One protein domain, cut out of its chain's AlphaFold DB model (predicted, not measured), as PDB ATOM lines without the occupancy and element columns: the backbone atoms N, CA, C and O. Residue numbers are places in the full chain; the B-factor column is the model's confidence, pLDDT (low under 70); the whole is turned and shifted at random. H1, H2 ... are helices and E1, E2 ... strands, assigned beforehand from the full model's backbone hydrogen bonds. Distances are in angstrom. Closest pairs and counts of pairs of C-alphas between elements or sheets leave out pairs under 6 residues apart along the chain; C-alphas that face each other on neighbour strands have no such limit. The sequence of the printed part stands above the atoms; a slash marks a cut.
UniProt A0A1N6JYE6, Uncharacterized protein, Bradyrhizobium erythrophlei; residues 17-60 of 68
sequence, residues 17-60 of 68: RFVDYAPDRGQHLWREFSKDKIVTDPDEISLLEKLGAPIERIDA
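Overview. This is residues 17 to 60 of the 68 residues of an uncharacterized protein of Bradyrhizobium erythrophlei (UniProt A0A1N6JYE6). Three parts follow one another along an elongated outline: a two-stranded hairpin of E1 and E2 at one end, the single helix H1 in the middle, and the strand E3 at the other end. The turn of the hairpin, residues 23 to 28, sticks out free of the rest, and few C-alphas of H1 and E3 come close to each other. The printed part has 44 residues, with one named helix and three named strands in the order E1, E2, H1, E3; the sheet is E1 - E2, antiparallel, and E3 pairs with no named strand. The class is mixed, helices and strands, with 10 residues in the helix and 15 in the strands. The whole is only just compact, close to loose, with a radius of gyration of the C-alphas of 10.9 A, and it spans 34 by 19 by 15 A.

Along the chain. E1 is residues 18 to 22, 12.8 A from first to last C-alpha, and begins at C-alpha 18, (10.903, 30.914, 24.816). E2 is residues 29 to 33, 12.3 A long. H1 is residues 42 to 51, 14.1 A long, and begins at C-alpha 42, (-2.863, 40.488, 20.866). E3 is residues 55 to 59, 13.0 A long, and ends at C-alpha 59, (-3.994, 31.941, 10.504).

Arrangement. E1 and E2 form a hairpin of antiparallel neighbour strands, with 159 degrees between their N-to-C directions. The C-alphas of Val 19 and Glu 32 face each other at 4.4 A. N 18 and O 33 are within hydrogen-bond range at 2.9 A, as are N 31 and O 20 at 2.8 A. E1 and H1 are near each other, with 5 pairs of C-alphas within 10 A. In H1, every O i to N i+4 pair is within hydrogen-bond range. H1 and E3 have 2 pairs of C-alphas within 8 A; their closest C-alphas are those of Leu 48 and Ile 55, 7.6 A apart. The centres of H1 and E3 are 12.1 A apart. E3 is apart from E1 and from E2.

Size, cuts and confidence. The two C-alphas farthest apart are those of Gly 26 and Asp 59, at 33.9 A. The first and last printed C-alphas, of Arg 17 and Ala 60, are 20.3 A apart. The printed part has no cut. The link from H1 to E3 is tight, with 3 residues; those from E1 to E2, with 6 residues, and from E2 to H1, with 8, are short. The mean pLDDT of the printed part is 79.3, and it is under 70 in residues 22 to 29 and in residue 60 of this predicted model.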
ATOM      1  N   ARG A  17      11.068  26.707  22.588       87.62
ATOM      2  CA  ARG A  17      10.787  27.200  23.944       87.62
ATOM      3  C   ARG A  17      11.353  28.611  24.088       87.62
ATOM      4  O   ARG A  17      12.528  28.829  23.803       87.62
ATOM      5  N   PHE A  18      10.525  29.533  24.560       86.25
ATOM      6  CA  PHE A  18      10.903  30.914  24.816       86.25
ATOM      7  C   PHE A  18      10.525  31.280  26.245       86.25
ATOM      8  O   PHE A  18       9.443  30.929  26.713       86.25
ATOM      9  N   VAL A  19      11.424  31.958  26.948       83.69
ATOM     10  CA  VAL A  19      11.192  32.387  28.324       83.69
ATOM     11  C   VAL A  19      11.449  33.878  28.380       83.69
ATOM     12  O   VAL A  19      12.560  34.326  28.107       83.69
ATOM     13  N   ASP A  20      10.407  34.625  28.718       80.50
ATOM     14  CA  ASP A  20      10.486  36.055  28.975       80.50
ATOM     15  C   ASP A  20      10.545  36.309  30.481       80.50
ATOM     16  O   ASP A  20       9.806  35.702  31.266       80.50
ATOM     17  N   TYR A  21      11.419  37.224  30.885       72.25
ATOM     18  CA  TYR A  21      11.490  37.706  32.254       72.25
ATOM     19  C   TYR A  21      10.958  39.135  32.289       72.25
ATOM     20  O   TYR A  21      11.619  40.056  31.813       72.25
ATOM     21  N   ALA A  22       9.772  39.314  32.874       67.19
ATOM     22  CA  ALA A  22       9.117  40.610  33.002       67.19
ATOM     23  C   ALA A  22       9.257  41.152  34.443       67.19
ATOM     24  O   ALA A  22       8.359  40.941  35.263       67.19
ATOM     25  N   PRO A  23      10.351  41.864  34.783       63.84
ATOM     26  CA  PRO A  23      10.556  42.411  36.128       63.84
ATOM     27  C   PRO A  23       9.595  43.561  36.471       63.84
ATOM     28  O   PRO A  23       9.388  43.866  37.642       63.84
ATOM     29  N   ASP A  24       8.987  44.187  35.460       63.81
ATOM     30  CA  ASP A  24       8.263  45.458  35.584       63.81
ATOM     31  C   ASP A  24       6.891  45.347  36.280       63.81
ATOM     32  O   ASP A  24       6.313  46.348  36.692       63.81
ATOM     33  N   ARG A  25       6.345  44.132  36.456       57.75
ATOM     34  CA  ARG A  25       5.014  43.918  37.069       57.75
ATOM     35  C   ARG A  25       5.053  43.413  38.513       57.75
ATOM     36  O   ARG A  25       4.126  42.728  38.944       57.75
ATOM     37  N   GLY A  26       6.111  43.731  39.262       51.81
ATOM     38  CA  GLY A  26       6.183  43.550  40.725       51.81
ATOM     39  C   GLY A  26       6.143  42.100  41.228       51.81
ATOM     40  O   GLY A  26       6.209  41.855  42.428       51.81
ATOM     41  N   GLN A  27       6.061  41.131  40.323       54.06
ATOM     42  CA  GLN A  27       6.128  39.710  40.603       54.06
ATOM     43  C   GLN A  27       7.147  39.142  39.623       54.06
ATOM     44  O   GLN A  27       7.028  39.379  38.423       54.06
ATOM     45  N   HIS A  28       8.150  38.423  40.124       56.69
ATOM     46  CA  HIS A  28       9.131  37.680  39.331       56.69
ATOM     47  C   HIS A  28       8.446  36.534  38.565       56.69
ATOM     48  O   HIS A  28       8.666  35.357  38.844       56.69
ATOM     49  N   LEU A  29       7.542  36.867  37.648       62.81
ATOM     50  CA  LEU A  29       6.783  35.922  36.853       62.81
ATOM     51  C   LEU A  29       7.545  35.727  35.553       62.81
ATOM     52  O   LEU A  29       7.476  36.532  34.626       62.81
ATOM     53  N   TRP A  30       8.309  34.645  35.531       72.50
ATOM     54  CA  TRP A  30       8.914  34.122  34.321       72.50
ATOM     55  C   TRP A  30       7.766  33.628  33.451       72.50
ATOM     56  O   TRP A  30       7.005  32.746  33.861       72.50
ATOM     57  N   ARG A  31       7.599  34.225  32.273       76.44
ATOM     58  CA  ARG A  31       6.590  33.786  31.319       76.44
ATOM     59  C   ARG A  31       7.247  32.809  30.366       76.44
ATOM     60  O   ARG A  31       7.995  33.183  29.466       76.44
ATOM     61  N   GLU A  32       6.997  31.532  30.616       83.50
ATOM     62  CA  GLU A  32       7.446  30.466  29.742       83.50
ATOM     63  C   GLU A  32       6.401  30.153  28.676       83.50
ATOM     64  O   GLU A  32       5.218  29.918  28.945       83.50
ATOM     65  N   PHE A  33       6.880  30.093  27.445       84.88
ATOM     66  CA  PHE A  33       6.142  29.645  26.291       84.88
ATOM     67  C   PHE A  33       6.800  28.372  25.767       84.88
ATOM     68  O   PHE A  33       7.969  28.356  25.373       84.88
ATOM     69  N   SER A  34       6.039  27.284  25.774       84.56
ATOM     70  CA  SER A  34       6.485  26.013  25.218       84.56
ATOM     71  C   SER A  34       6.653  26.104  23.705       84.56
ATOM     72  O   SER A  34       5.966  26.871  23.026       84.56
ATOM     73  N   LYS A  35       7.530  25.255  23.168       87.81
ATOM     74  CA  LYS A  35       7.560  24.977  21.731       87.81
ATOM     75  C   LYS A  35       6.162  24.541  21.263       87.81
ATOM     76  O   LYS A  35       5.465  23.848  21.999       87.81
ATOM     77  N   ASP A  36       5.775  24.968  20.067       86.12
ATOM     78  CA  ASP A  36       4.481  24.731  19.422       86.12
ATOM     79  C   ASP A  36       3.280  25.378  20.125       86.12
ATOM     80  O   ASP A  36       2.140  25.192  19.703       86.12
ATOM     81  N   LYS A  37       3.510  26.200  21.160       86.19
ATOM     82  CA  LYS A  37       2.439  26.972  21.788       86.19
ATOM     83  C   LYS A  37       1.883  27.987  20.793       86.19
ATOM     84  O   LYS A  37       2.636  28.768  20.211       86.19
ATOM     85  N   ILE A  38       0.563  27.972  20.644       88.06
ATOM     86  CA  ILE A  38      -0.186  28.929  19.838       88.06
ATOM     87  C   ILE A  38      -0.622  30.079  20.747       88.06
ATOM     88  O   ILE A  38      -1.255  29.869  21.780       88.06
ATOM     89  N   VAL A  39      -0.262  31.296  20.361       85.12
ATOM     90  CA  VAL A  39      -0.554  32.542  21.062       85.12
ATOM     91  C   VAL A  39      -1.491  33.358  20.188       85.12
ATOM     92  O   VAL A  39      -1.134  33.773  19.089       85.12
ATOM     93  N   THR A  40      -2.710  33.552  20.674       84.81
ATOM     94  CA  THR A  40      -3.771  34.318  20.004       84.81
ATOM     95  C   THR A  40      -4.013  35.674  20.658       84.81
ATOM     96  O   THR A  40      -4.692  36.517  20.075       84.81
ATOM     97  N   ASP A  41      -3.475  35.887  21.862       83.06
ATOM     98  CA  ASP A  41      -3.651  37.131  22.598       83.06
ATOM     99  C   ASP A  41      -2.855  38.268  21.932       83.06
ATOM    100  O   ASP A  41      -1.655  38.123  21.697       83.06
ATOM    101  N   PRO A  42      -3.494  39.404  21.611       81.44
ATOM    102  CA  PRO A  42      -2.863  40.488  20.866       81.44
ATOM    103  C   PRO A  42      -1.712  41.173  21.620       81.44
ATOM    104  O   PRO A  42      -0.756  41.645  20.989       81.44
ATOM    105  N   ASP A  43      -1.784  41.223  22.953       81.88
ATOM    106  CA  ASP A  43      -0.769  41.827  23.816       81.88
ATOM    107  C   ASP A  43       0.458  40.905  23.887       81.88
ATOM    108  O   ASP A  43       1.591  41.352  23.694       81.88
ATOM    109  N   GLU A  44       0.235  39.592  24.042       81.56
ATOM    110  CA  GLU A  44       1.305  38.588  23.979       81.56
ATOM    111  C   GLU A  44       1.929  38.474  22.585       81.56
ATOM    112  O   GLU A  44       3.145  38.322  22.475       81.56
ATOM    113  N   ILE A  45       1.137  38.602  21.515       85.94
ATOM    114  CA  ILE A  45       1.655  38.640  20.142       85.94
ATOM    115  C   ILE A  45       2.600  39.829  19.976       85.94
ATOM    116  O   ILE A  45       3.752  39.655  19.580       85.94
ATOM    117  N   SER A  46       2.144  41.023  20.357       85.19
ATOM    118  CA  SER A  46       2.959  42.238  20.283       85.19
ATOM    119  C   SER A  46       4.233  42.127  21.125       85.19
ATOM    120  O   SER A  46       5.277  42.650  20.736       85.19
ATOM    121  N   LEU A  47       4.159  41.457  22.278       84.06
ATOM    122  CA  LEU A  47       5.308  41.194  23.137       84.06
ATOM    123  C   LEU A  47       6.316  40.263  22.447       84.06
ATOM    124  O   LEU A  47       7.483  40.620  22.328       84.06
ATOM    125  N   LEU A  48       5.879  39.098  21.964       85.19
ATOM    126  CA  LEU A  48       6.754  38.102  21.336       85.19
ATOM    127  C   LEU A  48       7.434  38.638  20.072       85.19
ATOM    128  O   LEU A  48       8.617  38.373  19.856       85.19
ATOM    129  N   GLU A  49       6.717  39.431  19.272       85.06
ATOM    130  CA  GLU A  49       7.287  40.101  18.102       85.06
ATOM    131  C   GLU A  49       8.347  41.136  18.491       85.06
ATOM    132  O   GLU A  49       9.406  41.192  17.869       85.06
ATOM    133  N   LYS A  50       8.104  41.925  19.547       86.00
ATOM    134  CA  LYS A  50       9.084  42.895  20.059       86.00
ATOM    135  C   LYS A  50      10.318  42.227  20.657       86.00
ATOM    136  O   LYS A  50      11.418  42.746  20.501       86.00
ATOM    137  N   LEU A  51      10.136  41.103  21.345       84.12
ATOM    138  CA  LEU A  51      11.220  40.356  21.980       84.12
ATOM    139  C   LEU A  51      12.041  39.522  20.983       84.12
ATOM    140  O   LEU A  51      13.073  38.975  21.364       84.12
ATOM    141  N   GLY A  52      11.604  39.410  19.724       84.62
ATOM    142  CA  GLY A  52      12.289  38.598  18.718       84.62
ATOM    143  C   GLY A  52      12.253  37.105  19.045       84.62
ATOM    144  O   GLY A  52      13.210  36.384  18.759       84.62
ATOM    145  N   ALA A  53      11.171  36.640  19.678       86.31
ATOM    146  CA  ALA A  53      10.990  35.226  19.970       86.31
ATOM    147  C   ALA A  53      10.981  34.397  18.665       86.31
ATOM    148  O   ALA A  53      10.599  34.903  17.609       86.31
ATOM    149  N   PRO A  54      11.375  33.113  18.701       88.88
ATOM    150  CA  PRO A  54      11.295  32.232  17.540       88.88
ATOM    151  C   PRO A  54       9.829  31.852  17.282       88.88
ATOM    152  O   PRO A  54       9.346  30.844  17.793       88.88
ATOM    153  N   ILE A  55       9.114  32.684  16.524       89.31
ATOM    154  CA  ILE A  55       7.672  32.579  16.247       89.31
ATOM    155  C   ILE A  55       7.383  32.460  14.745       89.31
ATOM    156  O   ILE A  55       8.109  32.992  13.910       89.31
ATOM    157  N   GLU A  56       6.274  31.808  14.414       89.75
ATOM    158  CA  GLU A  56       5.695  31.722  13.075       89.75
ATOM    159  C   GLU A  56       4.261  32.268  13.102       89.75
ATOM    160  O   GLU A  56       3.477  31.922  13.985       89.75
ATOM    161  N   ARG A  57       3.901  33.131  12.145       87.88
ATOM    162  CA  ARG A  57       2.534  33.658  12.018       87.88
ATOM    163  C   ARG A  57       1.653  32.619  11.330       87.88
ATOM    164  O   ARG A  57       1.897  32.283  10.175       87.88
ATOM    165  N   ILE A  58       0.614  32.160  12.017       86.88
ATOM    166  CA  ILE A  58      -0.375  31.211  11.497       86.88
ATOM    167  C   ILE A  58      -1.751  31.872  11.442       86.88
ATOM    168  O   ILE A  58      -2.044  32.775  12.221       86.88
ATOM    169  N   ASP A  59      -2.623  31.432  10.541       79.38
ATOM    170  CA  ASP A  59      -3.994  31.941  10.504       79.38
ATOM    171  C   ASP A  59      -4.819  31.323  11.648       79.38
ATOM    172  O   ASP A  59      -4.958  30.102  11.745       79.38
ATOM    173  N   ALA A  60      -5.359  32.163  12.534       66.38
ATOM    174  CA  ALA A  60      -6.116  31.719  13.704       66.38
ATOM    175  C   ALA A  60      -7.468  31.094  13.321       66.38
ATOM    176  O   ALA A  60      -8.036  30.337  14.109       66.38
TER     177      ALA A  60